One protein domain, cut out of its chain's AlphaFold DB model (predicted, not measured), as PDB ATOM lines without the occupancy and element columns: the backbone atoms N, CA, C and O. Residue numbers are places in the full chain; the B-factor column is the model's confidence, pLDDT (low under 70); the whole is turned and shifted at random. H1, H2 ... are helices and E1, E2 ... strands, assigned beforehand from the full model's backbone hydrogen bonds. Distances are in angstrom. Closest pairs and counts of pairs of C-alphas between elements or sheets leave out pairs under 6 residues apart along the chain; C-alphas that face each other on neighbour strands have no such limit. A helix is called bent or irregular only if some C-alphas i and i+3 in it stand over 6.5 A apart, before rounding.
ATOM      1  N   PHE A   8     -47.591  32.180  -5.338       94.44
ATOM      2  CA  PHE A   8     -48.878  32.520  -4.753       94.44
ATOM      3  C   PHE A   8     -48.844  32.319  -3.240       94.44
ATOM      4  O   PHE A   8     -48.512  31.240  -2.757       94.44
ATOM      5  N   ILE A   9     -49.224  33.346  -2.480       96.44
ATOM      6  CA  ILE A   9     -49.391  33.241  -1.028       96.44
ATOM      7  C   ILE A   9     -50.881  33.067  -0.742       96.44
ATOM      8  O   ILE A   9     -51.680  33.961  -1.019       96.44
ATOM      9  N   ILE A  10     -51.252  31.920  -0.173       96.69
ATOM     10  CA  ILE A  10     -52.626  31.641   0.240       96.69
ATOM     11  C   ILE A  10     -52.958  32.551   1.429       96.69
ATOM     12  O   ILE A  10     -52.243  32.492   2.436       96.69
ATOM     13  N   PRO A  11     -54.028  33.368   1.366       92.88
ATOM     14  CA  PRO A  11     -54.450  34.189   2.494       92.88
ATOM     15  C   PRO A  11     -54.712  33.342   3.743       92.88
ATOM     16  O   PRO A  11     -55.338  32.284   3.675       92.88
ATOM     17  N   GLY A  12     -54.240  33.819   4.893       89.62
ATOM     18  CA  GLY A  12     -54.383  33.129   6.173       89.62
ATOM     19  C   GLY A  12     -55.177  33.939   7.185       89.62
ATOM     20  O   GLY A  12     -55.245  35.164   7.117       89.62
ATOM     21  N   LEU A  13     -55.748  33.232   8.155       91.12
ATOM     22  CA  LEU A  13     -56.335  33.834   9.346       91.12
ATOM     23  C   LEU A  13     -55.313  33.782  10.475       91.12
ATOM     24  O   LEU A  13     -54.712  32.730  10.705       91.12
ATOM     25  N   GLN A  14     -55.155  34.883  11.204       94.19
ATOM     26  CA  GLN A  14     -54.338  34.863  12.409       94.19
ATOM     27  C   GLN A  14     -55.000  33.996  13.485       94.19
ATOM     28  O   GLN A  14     -56.222  34.013  13.654       94.19
ATOM     29  N   VAL A  15     -54.182  33.259  14.233       96.12
ATOM     30  CA  VAL A  15     -54.597  32.632  15.485       96.12
ATOM     31  C   VAL A  15     -53.959  33.364  16.667       96.12
ATOM     32  O   VAL A  15     -52.738  33.362  16.780       96.12
ATOM     33  N   PRO A  16     -54.735  34.016  17.552       94.56
ATOM     34  CA  PRO A  16     -54.153  34.775  18.660       94.56
ATOM     35  C   PRO A  16     -53.487  33.868  19.708       94.56
ATOM     36  O   PRO A  16     -52.455  34.227  20.262       94.56
ATOM     37  N   ARG A  17     -54.052  32.673  19.921       96.50
ATOM     38  CA  ARG A  17     -53.643  31.661  20.908       96.50
ATOM     39  C   ARG A  17     -53.836  30.253  20.353       96.50
ATOM     40  O   ARG A  17     -54.621  30.074  19.425       96.50
ATOM     41  N   SER A  18     -53.211  29.252  20.955       96.00
ATOM     42  CA  SER A  18     -53.273  27.853  20.515       96.00
ATOM     43  C   SER A  18     -54.694  27.356  20.234       96.00
ATOM     44  O   SER A  18     -55.611  27.516  21.044       96.00
ATOM     45  N   SER A  19     -54.901  26.757  19.058       96.69
ATOM     46  CA  SER A  19     -56.225  26.309  18.616       96.69
ATOM     47  C   SER A  19     -56.148  25.144  17.636       96.69
ATOM     48  O   SER A  19     -55.706  25.296  16.500       96.69
ATOM     49  N   ILE A  20     -56.678  23.985  18.038       93.62
ATOM     50  CA  ILE A  20     -56.782  22.801  17.167       93.62
ATOM     51  C   ILE A  20     -57.685  23.091  15.961       93.62
ATOM     52  O   ILE A  20     -57.331  22.783  14.828       93.62
ATOM     53  N   SER A  21     -58.811  23.780  16.183       95.50
ATOM     54  CA  SER A  21     -59.731  24.155  15.099       95.50
ATOM     55  C   SER A  21     -59.074  25.043  14.034       95.50
ATOM     56  O   SER A  21     -59.503  25.065  12.882       95.50
ATOM     57  N   TRP A  22     -58.042  25.808  14.407       97.06
ATOM     58  CA  TRP A  22     -57.287  26.605  13.450       97.06
ATOM     59  C   TRP A  22     -56.396  25.725  12.569       97.06
ATOM     60  O   TRP A  22     -56.366  25.962  11.368       97.06
ATOM     61  N   LEU A  23     -55.768  24.673  13.109       95.50
ATOM     62  CA  LEU A  23     -54.985  23.708  12.319       95.50
ATOM     63  C   LEU A  23     -55.855  22.998  11.272       95.50
ATOM     64  O   LEU A  23     -55.472  22.875  10.109       95.50
ATOM     65  N   GLU A  24     -57.069  22.597  11.654       93.94
ATOM     66  CA  GLU A  24     -58.032  21.997  10.723       93.94
ATOM     67  C   GLU A  24     -58.411  22.967   9.597       93.94
ATOM     68  O   GLU A  24     -58.410  22.588   8.422       93.94
ATOM     69  N   ARG A  25     -58.681  24.236   9.938       95.12
ATOM     70  CA  ARG A  25     -58.943  25.292   8.949       95.12
ATOM     71  C   ARG A  25     -57.739  25.542   8.046       95.12
ATOM     72  O   ARG A  25     -57.933  25.690   6.845       95.12
ATOM     73  N   GLN A  26     -56.523  25.550   8.587       95.38
ATOM     74  CA  GLN A  26     -55.296  25.723   7.809       95.38
ATOM     75  C   GLN A  26     -55.136  24.622   6.762       95.38
ATOM     76  O   GLN A  26     -54.892  24.921   5.598       95.38
ATOM     77  N   ARG A  27     -55.391  23.359   7.123       94.12
ATOM     78  CA  ARG A  27     -55.355  22.242   6.165       94.12
ATOM     79  C   ARG A  27     -56.375  22.406   5.031       94.12
ATOM     80  O   ARG A  27     -56.064  22.123   3.871       94.12
ATOM     81  N   LEU A  28     -57.589  22.859   5.355       94.62
ATOM     82  CA  LEU A  28     -58.635  23.123   4.360       94.62
ATOM     83  C   LEU A  28     -58.255  24.287   3.435       94.62
ATOM     84  O   LEU A  28     -58.393  24.160   2.220       94.62
ATOM     85  N   LEU A  29     -57.739  25.386   3.996       95.25
ATOM     86  CA  LEU A  29     -57.267  26.546   3.234       95.25
ATOM     87  C   LEU A  29     -56.088  26.188   2.332       95.25
ATOM     88  O   LEU A  29     -56.106  26.559   1.164       95.25
ATOM     89  N   ALA A  30     -55.121  25.417   2.830       95.12
ATOM     90  CA  ALA A  30     -53.989  24.945   2.043       95.12
ATOM     91  C   ALA A  30     -54.453  24.099   0.853       95.12
ATOM     92  O   ALA A  30     -54.017  24.318  -0.271       95.12
ATOM     93  N   SER A  31     -55.394  23.177   1.079       94.50
ATOM     94  CA  SER A  31     -55.926  22.313   0.017       94.50
ATOM     95  C   SER A  31     -56.705  23.103  -1.039       94.50
ATOM     96  O   SER A  31     -56.478  22.936  -2.235       94.50
ATOM     97  N   ALA A  32     -57.610  23.988  -0.610       94.19
ATOM     98  CA  ALA A  32     -58.410  24.803  -1.523       94.19
ATOM     99  C   ALA A  32     -57.559  25.853  -2.261       94.19
ATOM    100  O   ALA A  32     -57.743  26.083  -3.456       94.19
ATOM    101  N   GLY A  33     -56.614  26.474  -1.554       93.56
ATOM    102  CA  GLY A  33     -55.701  27.471  -2.095       93.56
ATOM    103  C   GLY A  33     -54.730  26.871  -3.105       93.56
ATOM    104  O   GLY A  33     -54.587  27.432  -4.185       93.56
ATOM    105  N   ALA A  34     -54.153  25.699  -2.822       92.44
ATOM    106  CA  ALA A  34     -53.307  24.981  -3.775       92.44
ATOM    107  C   ALA A  34     -54.067  24.602  -5.054       92.44
ATOM    108  O   ALA A  34     -53.552  24.804  -6.146       92.44
ATOM    109  N   ALA A  35     -55.318  24.139  -4.938       92.50
ATOM    110  CA  ALA A  35     -56.157  23.845  -6.104       92.50
ATOM    111  C   ALA A  35     -56.513  25.100  -6.927       92.50
ATOM    112  O   ALA A  35     -56.728  25.010  -8.132       92.50
ATOM    113  N   THR A  36     -56.588  26.269  -6.283       90.88
ATOM    114  CA  THR A  36     -56.879  27.553  -6.946       90.88
ATOM    115  C   THR A  36     -55.632  28.168  -7.583       90.88
ATOM    116  O   THR A  36     -55.732  28.872  -8.584       90.88
ATOM    117  N   ALA A  37     -54.459  27.900  -7.014       90.62
ATOM    118  CA  ALA A  37     -53.165  28.389  -7.474       90.62
ATOM    119  C   ALA A  37     -52.533  27.484  -8.551       90.62
ATOM    120  O   ALA A  37     -51.309  27.417  -8.664       90.62
ATOM    121  N   ASP A  38     -53.358  26.794  -9.346       82.62
ATOM    122  CA  ASP A  38     -52.880  25.993 -10.470       82.62
ATOM    123  C   ASP A  38     -52.134  26.889 -11.478       82.62
ATOM    124  O   ASP A  38     -52.617  27.956 -11.869       82.62
ATOM    125  N   GLY A  39     -50.925  26.476 -11.863       85.69
ATOM    126  CA  GLY A  39     -50.044  27.229 -12.763       85.69
ATOM    127  C   GLY A  39     -49.049  28.199 -12.109       85.69
ATOM    128  O   GLY A  39     -48.320  28.863 -12.846       85.69
ATOM    129  N   PHE A  40     -48.975  28.287 -10.776       91.50
ATOM    130  CA  PHE A  40     -47.873  28.973 -10.082       91.50
ATOM    131  C   PHE A  40     -46.696  28.017  -9.820       91.50
ATOM    132  O   PHE A  40     -46.898  26.842  -9.518       91.50
ATOM    133  N   ASP A  41     -45.463  28.531  -9.882       91.19
ATOM    134  CA  ASP A  41     -44.229  27.768  -9.621       91.19
ATOM    135  C   ASP A  41     -44.117  27.356  -8.140       91.19
ATOM    136  O   ASP A  41     -43.500  26.346  -7.802       91.19
ATOM    137  N   GLY A  42     -44.706  28.154  -7.244       92.69
ATOM    138  CA  GLY A  42     -44.685  27.932  -5.804       92.69
ATOM    139  C   GLY A  42     -45.945  28.455  -5.124       92.69
ATOM    140  O   GLY A  42     -46.463  29.518  -5.467       92.69
ATOM    141  N   VAL A  43     -46.424  27.712  -4.129       96.62
ATOM    142  CA  VAL A  43     -47.596  28.072  -3.330       96.62
ATOM    143  C   VAL A  43     -47.197  28.057  -1.862       96.62
ATOM    144  O   VAL A  43     -46.705  27.043  -1.364       96.62
ATOM    145  N   LEU A  44     -47.399  29.179  -1.173       97.88
ATOM    146  CA  LEU A  44     -47.039  29.358   0.231       97.88
ATOM    147  C   LEU A  44     -48.298  29.460   1.095       97.88
ATOM    148  O   LEU A  44     -49.153  30.313   0.849       97.88
ATOM    149  N   GLN A  45     -48.404  28.634   2.135       97.94
ATOM    150  CA  GLN A  45     -49.475  28.759   3.125       97.94
ATOM    151  C   GLN A  45     -49.148  29.863   4.135       97.94
ATOM    152  O   GLN A  45     -48.072  29.858   4.730       97.94
ATOM    153  N   THR A  46     -50.076  30.789   4.382       97.94
ATOM    154  CA  THR A  46     -49.881  31.794   5.438       97.94
ATOM    155  C   THR A  46     -50.068  31.181   6.828       97.94
ATOM    156  O   THR A  46     -51.156  30.717   7.184       97.94
ATOM    157  N   VAL A  47     -49.021  31.265   7.646       98.12
ATOM    158  CA  VAL A  47     -48.992  30.876   9.062       98.12
ATOM    159  C   VAL A  47     -48.915  32.157   9.890       98.12
ATOM    160  O   VAL A  47     -47.838  32.700  10.119       98.12
ATOM    161  N   ALA A  48     -50.078  32.676  10.287       97.00
ATOM    162  CA  ALA A  48     -50.194  33.916  11.048       97.00
ATOM    163  C   ALA A  48     -50.489  33.631  12.527       97.00
ATOM    164  O   ALA A  48     -51.564  33.128  12.864       97.00
ATOM    165  N   LEU A  49     -49.546  33.960  13.407       97.62
ATOM    166  CA  LEU A  49     -49.597  33.641  14.835       97.62
ATOM    167  C   LEU A  49     -49.647  34.918  15.686       97.62
ATOM    168  O   LEU A  49     -48.988  35.913  15.388       97.62
ATOM    169  N   GLY A  50     -50.453  34.905  16.743       96.69
ATOM    170  CA  GLY A  50     -50.392  35.875  17.835       96.69
ATOM    171  C   GLY A  50     -49.224  35.583  18.773       96.69
ATOM    172  O   GLY A  50     -48.695  34.473  18.773       96.69
ATOM    173  N   ALA A  51     -48.836  36.562  19.592       96.12
ATOM    174  CA  ALA A  51     -47.713  36.412  20.514       96.12
ATOM    175  C   ALA A  51     -47.925  35.237  21.490       96.12
ATOM    176  O   ALA A  51     -47.020  34.430  21.673       96.12
ATOM    177  N   GLU A  52     -49.139  35.072  22.031       96.69
ATOM    178  CA  GLU A  52     -49.473  33.940  22.909       96.69
ATOM    179  C   GLU A  52     -49.371  32.588  22.190       96.69
ATOM    180  O   GLU A  52     -48.887  31.619  22.768       96.69
ATOM    181  N   ALA A  53     -49.797  32.510  20.924       97.88
ATOM    182  CA  ALA A  53     -49.671  31.289  20.131       97.88
ATOM    183  C   ALA A  53     -48.203  30.913  19.869       97.88
ATOM    184  O   ALA A  53     -47.877  29.731  19.878       97.88
ATOM    185  N   VAL A  54     -47.323  31.899  19.653       98.06
ATOM    186  CA  VAL A  54     -45.879  31.655  19.480       98.06
ATOM    187  C   VAL A  54     -45.250  31.154  20.779       98.06
ATOM    188  O   VAL A  54     -44.362  30.313  20.740       98.06
ATOM    189  N   MET A  55     -45.719  31.623  21.937       97.75
ATOM    190  CA  MET A  55     -45.190  31.219  23.246       97.75
ATOM    191  C   MET A  55     -45.525  29.772  23.642       97.75
ATOM    192  O   MET A  55     -44.860  29.207  24.511       97.75
ATOM    193  N   ASP A  56     -46.518  29.142  23.012       98.12
ATOM    194  CA  ASP A  56     -46.889  27.754  23.289       98.12
ATOM    195  C   ASP A  56     -46.066  26.774  22.439       98.12
ATOM    196  O   ASP A  56     -46.434  26.437  21.313       98.12
ATOM    197  N   ALA A  57     -44.970  26.266  23.009       97.00
ATOM    198  CA  ALA A  57     -44.099  25.287  22.351       97.00
ATOM    199  C   ALA A  57     -44.858  24.030  21.880       97.00
ATOM    200  O   ALA A  57     -44.622  23.533  20.784       97.00
ATOM    201  N   SER A  58     -45.846  23.558  22.652       97.69
ATOM    202  CA  SER A  58     -46.643  22.386  22.264       97.69
ATOM    203  C   SER A  58     -47.530  22.662  21.049       97.69
ATOM    204  O   SER A  58     -47.883  21.748  20.299       97.69
ATOM    205  N   PHE A  59     -47.919  23.922  20.851       98.38
ATOM    206  CA  PHE A  59     -48.648  24.343  19.669       98.38
ATOM    207  C   PHE A  59     -47.718  24.509  18.469       98.38
ATOM    208  O   PHE A  59     -48.116  24.111  17.377       98.38
ATOM    209  N   ILE A  60     -46.489  25.000  18.663       98.38
ATOM    210  CA  ILE A  60     -45.455  25.021  17.617       98.38
ATOM    211  C   ILE A  60     -45.230  23.620  17.041       98.38
ATOM    212  O   ILE A  60     -45.353  23.452  15.827       98.38
ATOM    213  N   ASP A  61     -45.026  22.612  17.892       97.88
ATOM    214  CA  ASP A  61     -44.847  21.220  17.452       97.88
ATOM    215  C   ASP A  61     -46.045  20.736  16.620       97.88
ATOM    216  O   ASP A  61     -45.896  20.234  15.509       97.88
ATOM    217  N   ARG A  62     -47.272  20.988  17.099       98.12
ATOM    218  CA  ARG A  62     -48.499  20.610  16.376       98.12
ATOM    219  C   ARG A  62     -48.657  21.324  15.035       98.12
ATOM    220  O   ARG A  62     -49.272  20.764  14.127       98.12
ATOM    221  N   ILE A  63     -48.181  22.565  14.911       98.38
ATOM    222  CA  ILE A  63     -48.185  23.290  13.635       98.38
ATOM    223  C   ILE A  63     -47.252  22.585  12.653       98.38
ATOM    224  O   ILE A  63     -47.667  22.321  11.523       98.38
ATOM    225  N   VAL A  64     -46.029  22.267  13.085       98.00
ATOM    226  CA  VAL A  64     -45.031  21.575  12.261       98.00
ATOM    227  C   VAL A  64     -45.569  20.216  11.814       98.00
ATOM    228  O   VAL A  64     -45.648  19.984  10.607       98.00
ATOM    229  N   ASP A  65     -46.071  19.398  12.741       97.50
ATOM    230  CA  ASP A  65     -46.673  18.091  12.443       97.50
ATOM    231  C   ASP A  65     -47.837  18.210  11.447       97.50
ATOM    232  O   ASP A  65     -47.953  17.455  10.481       97.50
ATOM    233  N   SER A  66     -48.724  19.193  11.644       96.44
ATOM    234  CA  SER A  66     -49.855  19.406  10.737       96.44
ATOM    235  C   SER A  66     -49.396  19.785   9.326       96.44
ATOM    236  O   SER A  66     -50.034  19.383   8.343       96.44
ATOM    237  N   SER A  67     -48.299  20.536   9.225       96.25
ATOM    238  CA  SER A  67     -47.801  21.104   7.972       96.25
ATOM    239  C   SER A  67     -47.243  20.093   6.984       96.25
ATOM    240  O   SER A  67     -47.264  20.350   5.777       96.25
ATOM    241  N   GLU A  68     -46.835  18.916   7.462       95.19
ATOM    242  CA  GLU A  68     -46.396  17.812   6.606       95.19
ATOM    243  C   GLU A  68     -47.490  17.413   5.605       95.19
ATOM    244  O   GLU A  68     -47.214  17.087   4.451       95.19
ATOM    245  N   SER A  69     -48.754  17.512   6.028       94.12
ATOM    246  CA  SER A  69     -49.919  17.181   5.203       94.12
ATOM    247  C   SER A  69     -50.384  18.312   4.279       94.12
ATOM    248  O   SER A  69     -51.295  18.104   3.474       94.12
ATOM    249  N   TRP A  70     -49.822  19.520   4.394       96.06
ATOM    250  CA  TRP A  70     -50.271  20.659   3.597       96.06
ATOM    251  C   TRP A  70     -49.728  20.550   2.160       96.06
ATOM    252  O   TRP A  70     -48.504  20.472   1.979       96.06
ATOM    253  N   PRO A  71     -50.596  20.592   1.127       95.62
ATOM    254  CA  PRO A  71     -50.206  20.429  -0.275       95.62
ATOM    255  C   PRO A  71     -49.637  21.733  -0.868       95.62
ATOM    256  O   PRO A  71     -50.096  22.223  -1.893       95.62
ATOM    257  N   VAL A  72     -48.651  22.319  -0.190       96.62
ATOM    258  CA  VAL A  72     -47.997  23.588  -0.539       96.62
ATOM    259  C   VAL A  72     -46.481  23.409  -0.554       96.62
ATOM    260  O   VAL A  72     -45.952  22.550   0.163       96.62
ATOM    261  N   SER A  73     -45.770  24.211  -1.347       96.56
ATOM    262  CA  SER A  73     -44.304  24.154  -1.436       96.56
ATOM    263  C   SER A  73     -43.614  24.874  -0.276       96.56
ATOM    264  O   SER A  73     -42.447  24.614   0.017       96.56
ATOM    265  N   GLY A  74     -44.329  25.753   0.423       97.69
ATOM    266  CA  GLY A  74     -43.773  26.466   1.557       97.69
ATOM    267  C   GLY A  74     -44.799  27.176   2.420       97.69
ATOM    268  O   GLY A  74     -46.010  26.978   2.296       97.69
ATOM    269  N   VAL A  75     -44.292  28.026   3.301       98.62
ATOM    270  CA  VAL A  75     -45.065  28.822   4.244       98.62
ATOM    271  C   VAL A  75     -44.605  30.277   4.235       98.62
ATOM    272  O   VAL A  75     -43.416  30.579   4.119       98.62
ATOM    273  N   TYR A  76     -45.570  31.178   4.381       98.38
ATOM    274  CA  TYR A  76     -45.346  32.584   4.691       98.38
ATOM    275  C   TYR A  76     -45.700  32.802   6.164       98.38
ATOM    276  O   TYR A  76     -46.874  32.778   6.540       98.38
ATOM    277  N   VAL A  77     -44.686  32.943   7.011       98.44
ATOM    278  CA  VAL A  77     -44.842  33.028   8.466       98.44
ATOM    279  C   VAL A  77     -44.914  34.488   8.882       98.44
ATOM    280  O   VAL A  77     -44.052  35.281   8.513       98.44
ATOM    281  N   VAL A  78     -45.912  34.842   9.686       96.62
ATOM    282  CA  VAL A  78     -45.969  36.126  10.393       96.62
ATOM    283  C   VAL A  78     -46.289  35.868  11.858       96.62
ATOM    284  O   VAL A  78     -47.243  35.162  12.183       96.62
ATOM    285  N   ALA A  79     -45.475  36.421  12.747       96.31
ATOM    286  CA  ALA A  79     -45.566  36.198  14.183       96.31
ATOM    287  C   ALA A  79     -45.712  37.546  14.882       96.31
ATOM    288  O   ALA A  79     -44.868  38.426  14.712       96.31
ATOM    289  N   ALA A  80     -46.799  37.726  15.631       95.44
ATOM    290  CA  ALA A  80     -47.033  38.981  16.325       95.44
ATOM    291  C   ALA A  80     -46.016  39.150  17.452       95.44
ATOM    292  O   ALA A  80     -45.761  38.211  18.213       95.44
ATOM    293  N   HIS A  81     -45.450  40.348  17.546       93.94
ATOM    294  CA  HIS A  81     -44.536  40.681  18.628       93.94
ATOM    295  C   HIS A  81     -45.315  40.842  19.942       93.94
ATOM    296  O   HIS A  81     -46.417  41.399  19.923       93.94
ATOM    297  N   PRO A  82     -44.765  40.397  21.086       92.56
ATOM    298  CA  PRO A  82     -45.340  40.701  22.392       92.56
ATOM    299  C   PRO A  82     -45.430  42.217  22.615       92.56
ATOM    300  O   PRO A  82     -44.502  42.955  22.270       92.56
ATOM    301  N   ASP A  83     -46.554  42.673  23.173       87.25
ATOM    302  CA  ASP A  83     -46.815  44.075  23.543       87.25
ATOM    303  C   ASP A  83     -46.546  45.104  22.426       87.25
ATOM    304  O   ASP A  83     -46.160  46.246  22.699       87.25
ATOM    305  N   ASP A  84     -46.682  44.684  21.161       83.06
ATOM    306  CA  ASP A  84     -46.394  45.482  19.963       83.06
ATOM    307  C   ASP A  84     -44.993  46.124  19.931       83.06
ATOM    308  O   ASP A  84     -44.740  47.087  19.192       83.06
ATOM    309  N   GLN A  85     -44.049  45.578  20.704       88.19
ATOM    310  CA  GLN A  85     -42.694  46.107  20.772       88.19
ATOM    311  C   GLN A  85     -41.944  45.831  19.467       88.19
ATOM    312  O   GLN A  85     -42.032  44.736  18.910       88.19
ATOM    313  N   PRO A  86     -41.150  46.787  18.959       89.88
ATOM    314  CA  PRO A  86     -40.387  46.553  17.739       89.88
ATOM    315  C   PRO A  86     -39.283  45.516  17.925       89.88
ATOM    316  O   PRO A  86     -38.942  44.830  16.973       89.88
ATOM    317  N   ILE A  87     -38.745  45.392  19.137       94.88
ATOM    318  CA  ILE A  87     -37.695  44.443  19.493       94.88
ATOM    319  C   ILE A  87     -38.219  43.572  20.628       94.88
ATOM    320  O   ILE A  87     -38.724  44.093  21.622       94.88
ATOM    321  N   VAL A  88     -38.111  42.259  20.466       95.75
ATOM    322  CA  VAL A  88     -38.628  41.279  21.419       95.75
ATOM    323  C   VAL A  88     -37.582  41.020  22.500       95.75
ATOM    324  O   VAL A  88     -36.409  40.791  22.206       95.75
ATOM    325  N   THR A  89     -38.007  41.047  23.760       97.12
ATOM    326  CA  THR A  89     -37.156  40.763  24.931       97.12
ATOM    327  C   THR A  89     -37.495  39.433  25.600       97.12
ATOM    328  O   THR A  89     -36.960  39.130  26.661       97.12
ATOM    329  N   ASP A  90     -38.403  38.652  25.014       97.69
ATOM    330  CA  ASP A  90     -38.755  37.318  25.490       97.69
ATOM    331  C   ASP A  90     -37.942  36.252  24.723       97.69
ATOM    332  O   ASP A  90     -38.135  36.089  23.511       97.69
ATOM    333  N   PRO A  91     -37.022  35.527  25.388       98.12
ATOM    334  CA  PRO A  91     -36.209  34.507  24.731       98.12
ATOM    335  C   PRO A  91     -37.015  33.285  24.283       98.12
ATOM    336  O   PRO A  91     -36.636  32.637  23.308       98.12
ATOM    337  N   ILE A  92     -38.119  32.955  24.958       98.38
ATOM    338  CA  ILE A  92     -38.960  31.811  24.593       98.38
ATOM    339  C   ILE A  92     -39.698  32.113  23.295       98.38
ATOM    340  O   ILE A  92     -39.722  31.266  22.406       98.38
ATOM    341  N   TRP A  93     -40.208  33.337  23.129       98.31
ATOM    342  CA  TRP A  93     -40.832  33.753  21.869       98.31
ATOM    343  C   TRP A  93     -39.864  33.603  20.687       98.31
ATOM    344  O   TRP A  93     -40.215  33.029  19.655       98.31
ATOM    345  N   LEU A  94     -38.624  34.080  20.852       98.56
ATOM    346  CA  LEU A  94     -37.582  33.994  19.824       98.56
ATOM    347  C   LEU A  94     -37.212  32.539  19.518       98.56
ATOM    348  O   LEU A  94     -37.176  32.153  18.351       98.56
ATOM    349  N   THR A  95     -36.999  31.725  20.557       98.81
ATOM    350  CA  THR A  95     -36.669  30.298  20.416       98.81
ATOM    351  C   THR A  95     -37.775  29.559  19.672       98.81
ATOM    352  O   THR A  95     -37.505  28.852  18.707       98.81
ATOM    353  N   ASN A  96     -39.032  29.770  20.058       98.81
ATOM    354  CA  ASN A  96     -40.179  29.109  19.448       98.81
ATOM    355  C   ASN A  96     -40.375  29.518  17.985       98.81
ATOM    356  O   ASN A  96     -40.709  28.673  17.154       98.81
ATOM    357  N   LEU A  97     -40.120  30.785  17.634       98.75
ATOM    358  CA  LEU A  97     -40.104  31.213  16.236       98.75
ATOM    359  C   LEU A  97     -39.009  30.482  15.443       98.75
ATOM    360  O   LEU A  97     -39.268  30.010  14.336       98.75
ATOM    361  N   MET A  98     -37.805  30.349  16.006       98.81
ATOM    362  CA  MET A  98     -36.700  29.624  15.369       98.81
ATOM    363  C   MET A  98     -37.014  28.128  15.217       98.81
ATOM    364  O   MET A  98     -36.769  27.565  14.152       98.81
ATOM    365  N   LEU A  99     -37.609  27.494  16.231       98.81
ATOM    366  CA  LEU A  99     -38.054  26.097  16.183       98.81
ATOM    367  C   LEU A  99     -39.148  25.882  15.134       98.81
ATOM    368  O   LEU A  99     -39.082  24.915  14.380       98.81
ATOM    369  N   LEU A 100     -40.106  26.804  15.025       98.81
ATOM    370  CA  LEU A 100     -41.142  26.766  13.994       98.81
ATOM    371  C   LEU A 100     -40.531  26.816  12.587       98.81
ATOM    372  O   LEU A 100     -40.869  26.001  11.729       98.81
ATOM    373  N   VAL A 101     -39.607  27.756  12.355       98.81
ATOM    374  CA  VAL A 101     -38.876  27.877  11.085       98.81
ATOM    375  C   VAL A 101     -38.104  26.590  10.790       98.81
ATOM    376  O   VAL A 101     -38.253  26.031   9.704       98.81
ATOM    377  N   ALA A 102     -37.330  26.090  11.754       98.69
ATOM    378  CA  ALA A 102     -36.545  24.870  11.600       98.69
ATOM    379  C   ALA A 102     -37.432  23.656  11.299       98.69
ATOM    380  O   ALA A 102     -37.112  22.878  10.405       98.69
ATOM    381  N   GLY A 103     -38.568  23.519  11.985       98.56
ATOM    382  CA  GLY A 103     -39.527  22.440  11.760       98.56
ATOM    383  C   GLY A 103     -40.070  22.427  10.332       98.56
ATOM    384  O   GLY A 103     -40.053  21.387   9.677       98.56
ATOM    385  N   PHE A 104     -40.463  23.588   9.798       98.69
ATOM    386  CA  PHE A 104     -40.878  23.699   8.396       98.69
ATOM    387  C   PHE A 104     -39.744  23.377   7.415       98.69
ATOM    388  O   PHE A 104     -39.954  22.678   6.424       98.69
ATOM    389  N   ARG A 105     -38.528  23.866   7.677       98.31
ATOM    390  CA  ARG A 105     -37.366  23.587   6.822       98.31
ATOM    391  C   ARG A 105     -37.028  22.101   6.800       98.31
ATOM    392  O   ARG A 105     -36.835  21.529   5.731       98.31
ATOM    393  N   LEU A 106     -37.024  21.460   7.966       97.75
ATOM    394  CA  LEU A 106     -36.770  20.028   8.117       97.75
ATOM    395  C   LEU A 106     -37.868  19.162   7.481       97.75
ATOM    396  O   LEU A 106     -37.559  18.069   7.012       97.75
ATOM    397  N   SER A 107     -39.109  19.656   7.384       96.50
ATOM    398  CA  SER A 107     -40.194  18.997   6.639       96.50
ATOM    399  C   SER A 107     -40.186  19.294   5.130       96.50
ATOM    400  O   SER A 107     -41.111  18.917   4.406       96.50
ATOM    401  N   GLY A 108     -39.131  19.944   4.626       96.44
ATOM    402  CA  GLY A 108     -38.933  20.216   3.201       96.44
ATOM    403  C   GLY A 108     -39.753  21.390   2.668       96.44
ATOM    404  O   GLY A 108     -39.931  21.510   1.456       96.44
ATOM    405  N   LYS A 109     -40.276  22.255   3.544       97.69
ATOM    406  CA  LYS A 109     -40.997  23.466   3.146       97.69
ATOM    407  C   LYS A 109     -40.034  24.635   2.970       97.69
ATOM    408  O   LYS A 109     -39.118  24.849   3.766       97.69
ATOM    409  N   ARG A 110     -40.294  25.462   1.958       97.50
ATOM    410  CA  ARG A 110     -39.725  26.814   1.892       97.50
ATOM    411  C   ARG A 110     -40.342  27.685   2.989       97.50
ATOM    412  O   ARG A 110     -41.548  27.620   3.205       97.50
ATOM    413  N   VAL A 111     -39.556  28.524   3.649       98.50
ATOM    414  CA  VAL A 111     -40.001  29.429   4.710       98.50
ATOM    415  C   VAL A 111     -39.665  30.870   4.353       98.50
ATOM    416  O   VAL A 111     -38.501  31.254   4.243       98.50
ATOM    417  N   VAL A 112     -40.711  31.684   4.218       98.38
ATOM    418  CA  VAL A 112     -40.614  33.137   4.076       98.38
ATOM    419  C   VAL A 112     -41.125  33.779   5.360       98.38
ATOM    420  O   VAL A 112     -42.298  33.636   5.697       98.38
ATOM    421  N   LEU A 113     -40.262  34.494   6.077       98.19
ATOM    422  CA  LEU A 113     -40.608  35.162   7.328       98.19
ATOM    423  C   LEU A 113     -40.968  36.628   7.075       98.19
ATOM    424  O   LEU A 113     -40.113  37.446   6.742       98.19
ATOM    425  N   GLY A 114     -42.247  36.960   7.213       96.69
ATOM    426  CA  GLY A 114     -42.770  38.310   7.053       96.69
ATOM    427  C   GLY A 114     -42.571  39.196   8.277       96.69
ATOM    428  O   GLY A 114     -42.420  38.712   9.396       96.69
ATOM    429  N   TYR A 115     -42.642  40.512   8.058       95.00
ATOM    430  CA  TYR A 115     -42.520  41.538   9.103       95.00
ATOM    431  C   TYR A 115     -41.212  41.449   9.896       95.00
ATOM    432  O   TYR A 115     -41.165  41.794  11.074       95.00
ATOM    433  N   ALA A 116     -40.147  40.990   9.244       95.94
ATOM    434  CA  ALA A 116     -38.858  40.768   9.867       95.94
ATOM    435  C   ALA A 116     -38.110  42.085  10.088       95.94
ATOM    436  O   ALA A 116     -38.115  42.985   9.242       95.94
ATOM    437  N   ASN A 117     -37.400  42.176  11.203       95.44
ATOM    438  CA  ASN A 117     -36.381  43.185  11.434       95.44
ATOM    439  C   ASN A 117     -35.020  42.517  11.675       95.44
ATOM    440  O   ASN A 117     -34.832  41.334  11.390       95.44
ATOM    441  N   GLN A 118     -34.046  43.280  12.164       95.25
ATOM    442  CA  GLN A 118     -32.692  42.783  12.384       95.25
ATOM    443  C   GLN A 118     -32.608  41.633  13.404       95.25
ATOM    444  O   GLN A 118     -31.678  40.838  13.339       95.25
ATOM    445  N   GLN A 119     -33.569  41.497  14.319       96.19
ATOM    446  CA  GLN A 119     -33.601  40.400  15.285       96.19
ATOM    447  C   GLN A 119     -33.951  39.062  14.617       96.19
ATOM    448  O   GLN A 119     -33.450  38.015  15.018       96.19
ATOM    449  N   GLN A 120     -34.732  39.078  13.531       96.94
ATOM    450  CA  GLN A 120     -35.044  37.874  12.755       96.94
ATOM    451  C   GLN A 120     -33.855  37.337  11.941       96.94
ATOM    452  O   GLN A 120     -33.959  36.236  11.400       96.94
ATOM    453  N   LEU A 121     -32.701  38.020  11.919       97.94
ATOM    454  CA  LEU A 121     -31.451  37.437  11.409       97.94
ATOM    455  C   LEU A 121     -31.074  36.149  12.165       97.94
ATOM    456  O   LEU A 121     -30.480  35.251  11.575       97.94
ATOM    457  N   LEU A 122     -31.499  35.997  13.429       98.06
ATOM    458  CA  LEU A 122     -31.315  34.764  14.207       98.06
ATOM    459  C   LEU A 122     -31.917  33.528  13.522       98.06
ATOM    460  O   LEU A 122     -31.364  32.435  13.633       98.06
ATOM    461  N   CYS A 123     -33.000  33.689  12.750       98.38
ATOM    462  CA  CYS A 123     -33.628  32.587  12.013       98.38
ATOM    463  C   CYS A 123     -32.736  32.024  10.894       98.38
ATOM    464  O   CYS A 123     -33.047  30.975  10.333       98.38
ATOM    465  N   GLY A 124     -31.602  32.664  10.594       97.69
ATOM    466  CA  GLY A 124     -30.596  32.098   9.705       97.69
ATOM    467  C   GLY A 124     -30.054  30.755  10.197       97.69
ATOM    468  O   GLY A 124     -29.918  29.850   9.385       97.69
ATOM    469  N   CYS A 125     -29.852  30.554  11.508       97.69
ATOM    470  CA  CYS A 125     -29.446  29.237  12.034       97.69
ATOM    471  C   CYS A 125     -30.577  28.191  12.019       97.69
ATOM    472  O   CYS A 125     -30.305  26.998  12.119       97.69
ATOM    473  N   ALA A 126     -31.824  28.624  11.814       98.25
ATOM    474  CA  ALA A 126     -32.970  27.765  11.522       98.25
ATOM    475  C   ALA A 126     -33.144  27.497  10.011       98.25
ATOM    476  O   ALA A 126     -34.136  26.899   9.602       98.25
ATOM    477  N   ALA A 127     -32.177  27.919   9.186       97.88
ATOM    478  CA  ALA A 127     -32.165  27.785   7.732       97.88
ATOM    479  C   ALA A 127     -33.366  28.441   7.025       97.88
ATOM    480  O   ALA A 127     -33.851  27.910   6.026       97.88
ATOM    481  N   VAL A 128     -33.858  29.581   7.532       98.06
ATOM    482  CA  VAL A 128     -34.889  30.378   6.840       98.06
ATOM    483  C   VAL A 128     -34.457  30.709   5.404       98.06
ATOM    484  O   VAL A 128     -33.309  31.092   5.187       98.06
ATOM    485  N   ASP A 129     -35.360  30.593   4.424       97.31
ATOM    486  CA  ASP A 129     -35.024  30.895   3.022       97.31
ATOM    487  C   ASP A 129     -35.049  32.402   2.739       97.31
ATOM    488  O   ASP A 129     -34.207  32.926   2.013       97.31
ATOM    489  N   THR A 130     -36.042  33.103   3.291       96.25
ATOM    490  CA  THR A 130     -36.265  34.524   3.011       96.25
ATOM    491  C   THR A 130     -36.788  35.244   4.248       96.25
ATOM    492  O   THR A 130     -37.684  34.743   4.928       96.25
ATOM    493  N   ILE A 131     -36.325  36.474   4.470       97.19
ATOM    494  CA  ILE A 131     -37.003  37.441   5.338       97.19
ATOM    495  C   ILE A 131     -37.617  38.562   4.492       97.19
ATOM    496  O   ILE A 131     -37.007  39.035   3.534       97.19
ATOM    497  N   CYS A 132     -38.816  39.007   4.851       96.38
ATOM    498  CA  CYS A 132     -39.471  40.167   4.259       96.38
ATOM    499  C   CYS A 132     -39.523  41.278   5.304       96.38
ATOM    500  O   CYS A 132     -40.196  41.155   6.329       96.38
ATOM    501  N   SER A 133     -38.819  42.365   5.020       95.50
ATOM    502  CA  SER A 133     -38.759  43.559   5.853       95.50
ATOM    503  C   SER A 133     -39.238  44.762   5.052       95.50
ATOM    504  O   SER A 133     -39.492  44.684   3.848       95.50
ATOM    505  N   GLY A 134     -39.357  45.897   5.718       91.75
ATOM    506  CA  GLY A 134     -39.773  47.117   5.074       91.75
ATOM    507  C   GLY A 134     -39.319  48.338   5.836       91.75
ATOM    508  O   GLY A 134     -38.669  48.284   6.869       91.75
ATOM    509  N   THR A 135     -39.658  49.478   5.282       86.12
ATOM    510  CA  THR A 135     -39.177  50.757   5.772       86.12
ATOM    511  C   THR A 135     -39.822  51.180   7.095       86.12
ATOM    512  O   THR A 135     -39.172  51.655   8.032       86.12
ATOM    513  N   TRP A 136     -41.138  51.026   7.168       85.94
ATOM    514  CA  TRP A 136     -41.935  51.473   8.298       85.94
ATOM    515  C   TRP A 136     -41.905  50.436   9.418       85.94
ATOM    516  O   TRP A 136     -41.639  49.259   9.195       85.94
ATOM    517  N   LEU A 137     -42.129  50.866  10.658       84.06
ATOM    518  CA  LEU A 137     -42.034  49.955  11.802       84.06
ATOM    519  C   LEU A 137     -43.165  48.911  11.802       84.06
ATOM    520  O   LEU A 137     -42.955  47.771  12.197       84.06
ATOM    521  N   ASN A 138     -44.344  49.279  11.296       84.00
ATOM    522  CA  ASN A 138     -45.498  48.386  11.166       84.00
ATOM    523  C   ASN A 138     -45.270  47.229  10.179       84.00
ATOM    524  O   ASN A 138     -45.939  46.212  10.295       84.00
ATOM    525  N   VAL A 139     -44.316  47.349   9.251       85.56
ATOM    526  CA  VAL A 139     -43.894  46.266   8.340       85.56
ATOM    527  C   VAL A 139     -42.639  45.531   8.837       85.56
ATOM    528  O   VAL A 139     -42.010  44.795   8.083       85.56
ATOM    529  N   ARG A 140     -42.268  45.747  10.106       89.50
ATOM    530  CA  ARG A 140     -41.079  45.196  10.790       89.50
ATOM    531  C   ARG A 140     -41.357  44.653  12.198       89.50
ATOM    532  O   ARG A 140     -40.431  44.292  12.923       89.50
ATOM    533  N   ALA A 141     -42.622  44.688  12.598       88.56
ATOM    534  CA  ALA A 141     -43.145  44.145  13.839       88.56
ATOM    535  C   ALA A 141     -44.643  43.914  13.629       88.56
ATOM    536  O   ALA A 141     -45.442  44.864  13.650       88.56
ATOM    537  N   PHE A 142     -45.008  42.663  13.348       86.88
ATOM    538  CA  PHE A 142     -46.394  42.305  13.071       86.88
ATOM    539  C   PHE A 142     -47.261  42.544  14.314       86.88
ATOM    540  O   PHE A 142     -46.912  42.125  15.414       86.88
ATOM    541  N   GLY A 143     -48.394  43.212  14.113       83.62
ATOM    542  CA  GLY A 143     -49.442  43.420  15.107       83.62
ATOM    543  C   GLY A 143     -50.757  43.575  14.359       83.62
ATOM    544  O   GLY A 143     -50.835  44.391  13.438       83.62
ATOM    545  N   ILE A 144     -51.753  42.743  14.672       80.75
ATOM    546  CA  ILE A 144     -52.992  42.694  13.883       80.75
ATOM    547  C   ILE A 144     -53.850  43.949  14.082       80.75
ATOM    548  O   ILE A 144     -54.495  44.409  13.142       80.75
ATOM    549  N   ASP A 145     -53.795  44.546  15.273       80.88
ATOM    550  CA  ASP A 145     -54.599  45.717  15.624       80.88
ATOM    551  C   ASP A 145     -54.244  46.930  14.754       80.88
ATOM    552  O   ASP A 145     -55.123  47.692  14.355       80.88
ATOM    553  N   LYS A 146     -52.993  47.010  14.282       76.19
ATOM    554  CA  LYS A 146     -52.510  48.040  13.342       76.19
ATOM    555  C   LYS A 146     -53.244  48.045  11.995       76.19
ATOM    556  O   LYS A 146     -53.136  49.020  11.257       76.19
ATOM    557  N   PHE A 147     -53.948  46.966  11.638       75.62
ATOM    558  CA  PHE A 147     -54.775  46.901  10.426       75.62
ATOM    559  C   PHE A 147     -56.212  47.388  10.650       75.62
ATOM    560  O   PHE A 147     -56.931  47.615   9.677       75.62
ATOM    561  N   TYR A 148     -56.630  47.531  11.909       75.50
ATOM    562  CA  TYR A 148     -57.973  47.957  12.303       75.50
ATOM    563  C   TYR A 148     -57.997  49.353  12.938       75.50
ATOM    564  O   TYR A 148     -59.048  49.993  12.952       75.50
ATOM    565  N   GLU A 149     -56.859  49.842  13.428       71.50
ATOM    566  CA  GLU A 149     -56.706  51.205  13.927       71.50
ATOM    567  C   GLU A 149     -56.835  52.234  12.790       71.50
ATOM    568  O   GLU A 149     -56.089  52.228  11.810       71.50
ATOM    569  N   THR A 150     -57.787  53.158  12.924       58.09
ATOM    570  CA  THR A 150     -57.823  54.393  12.129       58.09
ATOM    571  C   THR A 150     -56.697  55.308  12.595       58.09
ATOM    572  O   THR A 150     -56.624  55.580  13.787       58.09
ATOM    573  N   LEU A 280     -30.703  31.778  21.076       98.50
ATOM    574  CA  LEU A 280     -29.720  31.052  20.281       98.50
ATOM    575  C   LEU A 280     -29.165  29.833  21.037       98.50
ATOM    576  O   LEU A 280     -29.081  28.755  20.454       98.50
ATOM    577  N   ASP A 281     -28.866  29.977  22.332       98.69
ATOM    578  CA  ASP A 281     -28.434  28.875  23.207       98.69
ATOM    579  C   ASP A 281     -29.485  27.764  23.310       98.69
ATOM    580  O   ASP A 281     -29.174  26.576  23.189       98.69
ATOM    581  N   LEU A 282     -30.742  28.148  23.548       98.69
ATOM    582  CA  LEU A 282     -31.852  27.207  23.669       98.69
ATOM    583  C   LEU A 282     -32.087  26.473  22.346       98.69
ATOM    584  O   LEU A 282     -32.165  25.243  22.331       98.69
ATOM    585  N   PHE A 283     -32.118  27.207  21.234       98.75
ATOM    586  CA  PHE A 283     -32.294  26.631  19.908       98.75
ATOM    587  C   PHE A 283     -31.159  25.668  19.533       98.75
ATOM    588  O   PHE A 283     -31.416  24.565  19.046       98.75
ATOM    589  N   GLU A 284     -29.903  26.040  19.791       98.56
ATOM    590  CA  GLU A 284     -28.746  25.177  19.541       98.56
ATOM    591  C   GLU A 284     -28.834  23.871  20.340       98.56
ATOM    592  O   GLU A 284     -28.580  22.790  19.805       98.56
ATOM    593  N   ARG A 285     -29.265  23.943  21.602       98.50
ATOM    594  CA  ARG A 285     -29.458  22.756  22.439       98.50
ATOM    595  C   ARG A 285     -30.572  21.846  21.918       98.50
ATOM    596  O   ARG A 285     -30.435  20.626  21.984       98.50
ATOM    597  N   GLU A 286     -31.677  22.421  21.453       98.00
ATOM    598  CA  GLU A 286     -32.904  21.682  21.131       98.00
ATOM    599  C   GLU A 286     -32.922  21.151  19.694       98.00
ATOM    600  O   GLU A 286     -33.229  19.980  19.468       98.00
ATOM    601  N   ALA A 287     -32.527  21.975  18.723       97.88
ATOM    602  CA  ALA A 287     -32.552  21.633  17.302       97.88
ATOM    603  C   ALA A 287     -31.154  21.457  16.689       97.88
ATOM    604  O   ALA A 287     -31.033  20.849  15.621       97.88
ATOM    605  N   GLY A 288     -30.089  21.931  17.346       98.06
ATOM    606  CA  GLY A 288     -28.740  21.995  16.777       98.06
ATOM    607  C   GLY A 288     -28.206  20.678  16.208       98.06
ATOM    608  O   GLY A 288     -27.752  20.678  15.063       98.06
ATOM    609  N   PRO A 289     -28.313  19.523  16.899       98.44
ATOM    610  CA  PRO A 289     -27.865  18.246  16.341       98.44
ATOM    611  C   PRO A 289     -28.590  17.851  15.047       98.44
ATOM    612  O   PRO A 289     -27.991  17.248  14.155       98.44
ATOM    613  N   THR A 290     -29.881  18.167  14.936       98.25
ATOM    614  CA  THR A 290     -30.681  17.873  13.740       98.25
ATOM    615  C   THR A 290     -30.361  18.856  12.621       98.25
ATOM    616  O   THR A 290     -30.096  18.420  11.499       98.25
ATOM    617  N   MET A 291     -30.271  20.151  12.938       98.44
ATOM    618  CA  MET A 291     -29.871  21.191  11.990       98.44
ATOM    619  C   MET A 291     -28.479  20.928  11.420       98.44
ATOM    620  O   MET A 291     -28.306  20.967  10.209       98.44
ATOM    621  N   ALA A 292     -27.503  20.567  12.256       98.38
ATOM    622  CA  ALA A 292     -26.141  20.266  11.821       98.38
ATOM    623  C   ALA A 292     -26.077  19.097  10.828       98.38
ATOM    624  O   ALA A 292     -25.334  19.164   9.851       98.38
ATOM    625  N   ARG A 293     -26.877  18.039  11.036       98.31
ATOM    626  CA  ARG A 293     -26.952  16.900  10.104       98.31
ATOM    627  C   ARG A 293     -27.621  17.267   8.780       98.31
ATOM    628  O   ARG A 293     -27.201  16.771   7.741       98.31
ATOM    629  N   ALA A 294     -28.660  18.099   8.823       98.00
ATOM    630  CA  ALA A 294     -29.438  18.480   7.646       98.00
ATOM    631  C   ALA A 294     -28.856  19.690   6.891       98.00
ATOM    632  O   ALA A 294     -29.257  19.943   5.758       98.00
ATOM    633  N   TRP A 295     -27.905  20.422   7.483       98.06
ATOM    634  CA  TRP A 295     -27.476  21.752   7.035       98.06
ATOM    635  C   TRP A 295     -27.134  21.830   5.550       98.06
ATOM    636  O   TRP A 295     -27.640  22.699   4.846       98.06
ATOM    637  N   GLY A 296     -26.324  20.886   5.062       95.81
ATOM    638  CA  GLY A 296     -25.907  20.861   3.661       95.81
ATOM    639  C   GLY A 296     -27.069  20.676   2.684       95.81
ATOM    640  O   GLY A 296     -27.007  21.197   1.582       95.81
ATOM    641  N   ALA A 297     -28.142  19.985   3.080       95.75
ATOM    642  CA  ALA A 297     -29.350  19.860   2.263       95.75
ATOM    643  C   ALA A 297     -30.277  21.080   2.395       95.75
ATOM    644  O   ALA A 297     -30.996  21.404   1.459       95.75
ATOM    645  N   LEU A 298     -30.265  21.750   3.551       95.56
ATOM    646  CA  LEU A 298     -31.109  22.916   3.829       95.56
ATOM    647  C   LEU A 298     -30.567  24.228   3.245       95.56
ATOM    648  O   LEU A 298     -31.325  25.191   3.155       95.56
ATOM    649  N   THR A 299     -29.277  24.285   2.906       88.62
ATOM    650  CA  THR A 299     -28.581  25.508   2.454       88.62
ATOM    651  C   THR A 299     -27.935  25.392   1.070       88.62
ATOM    652  O   THR A 299     -27.269  26.333   0.642       88.62
ATOM    653  N   ALA A 300     -28.128  24.260   0.384       74.69
ATOM    654  CA  ALA A 300     -27.729  24.068  -1.013       74.69
ATOM    655  C   ALA A 300     -28.696  24.772  -1.972       74.69
ATOM    656  O   ALA A 300     -28.195  25.475  -2.877       74.69
TER     657      ALA A 300
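AT A GLANCE: This is residues 8 to 150 and 280 to 300 of the 300 residues of an uncharacterized protein of Betaproteobacteria bacterium HGW-Betaproteobacteria-17 (UniProt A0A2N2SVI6). A parallel sheet of four strands, E1 to E4, twists and curls across its width, and helices cover one face of it, with H1 over the E1 and E2 side and H4 over the E3 and E4 side. H3 packs on both H1 and H4, while H5 and the kinked H6 pack on H4; a long stretch with no named element, residues 127 to 150, follows H5 and leads to the cut, its C-alphas 10 to 27 A from the mean of all C-alphas. The printed part has 164 residues with six named helices and four named strands, in the order E1 H1 E2 H2 H3 E3 H4 E4 H5 H6, and the class is mixed, helices and strands. It is compact, with a radius of gyration of the C-alphas of 15.0 A, and it spans 48 by 40 by 31 A.

HOW THE PARTS SIT: The sheet runs E1 (residues 8 to 10), E2 (42 to 49), E3 (74 to 79), E4 (110 to 113), with E1 and E4 as edge strands. From edge to edge the strands' lines turn by 71 degrees. E1 and E2 are parallel at 35 degrees, with N 10 and O 44 2.8 A apart, within hydrogen-bond range. E2 and E3 are parallel at 23 degrees, with N 47 and O 76 at 2.8 A. E3 and E4 are parallel at 21 degrees, with N 75 and O 110 at 2.8 A. Residues 112 to 113 of E4 also pair, parallel, with residues 130 to 131. H1 (20 to 36) is on the sheet at a height of 9.4 A, over E1 and E2 and along the strands. H4 (91 to 106) is on the same face, along the strands at a height of 10.2 A, over E3 and only just over E4, on which 3 of its C-alphas fall; this gives two layers, helices on one face of a sheet. H4 is the hub and touches four helices. H3 (57 to 67) touches H4 at a shallow tilt of 19 degrees, the same way, with the closest C-alphas, those of Val 64 and Gly 103, 5.6 A apart. H3 only grazes the sheet and touches H1, by residues 23 to 27 of H1 alone, at a shallow tilt of 29 degrees; the closest C-alphas are those of Leu 23 and Ser 66, at 6.9 A. H2 (51 to 55) also only grazes the sheet; it touches residues 92 to 97 of H4, with the C-alphas of Met 55 and Trp 93 closest at 5.2 A. H2 and H3 only just touch, and only at the corner, with 3 pairs of C-alphas within 8 A. H5 (118 to 126) is not on the sheet and touches H4 at a steep tilt of 45 degrees, with the C-alphas of Ala 102 and Ala 126 closest at 4.6 A. H6 (280 to 298) is not on the sheet either and touches H4 at a shallow tilt of 17 degrees, with the C-alphas of Thr 95 and Phe 283 closest at 5.7 A. E1 H1 E2, E2 H2 H3 E3 and E3 H4 E4 are strand-helix-strand units, parallel neighbour strands with helices between, each with a right-handed crossover. Every O i to N i+4 pair is within hydrogen-bond range in H1, H2, H3 and H4; H6 has 11 of 15, and H5 has 0 of 5 but 6 of 6 O i to N i+3 pairs.

IN THESE COORDINATES: E1 begins at C-alpha 8, (-48.878, 32.520, -4.753). H1 is 24.6 A long, E2 22.0 A, H4 22.0 A and H6 18.4 A. H6 is irregular, with C-alphas 286 and 289 7.8 A apart and a kink of 81 degrees near residue 288; it ends at C-alpha 298, (-31.109, 22.916, 3.829).

THE WHOLE: The C-alphas of Thr 150 and Arg 293 are the two farthest apart, at 48.6 A. Residues 151 to 279 are not printed, and C-alphas 150 and 280 are 37.4 A apart across the cut. The link E3 to H4 is long. The mean pLDDT of the printed part is 94.5, and residue 150 is under 70.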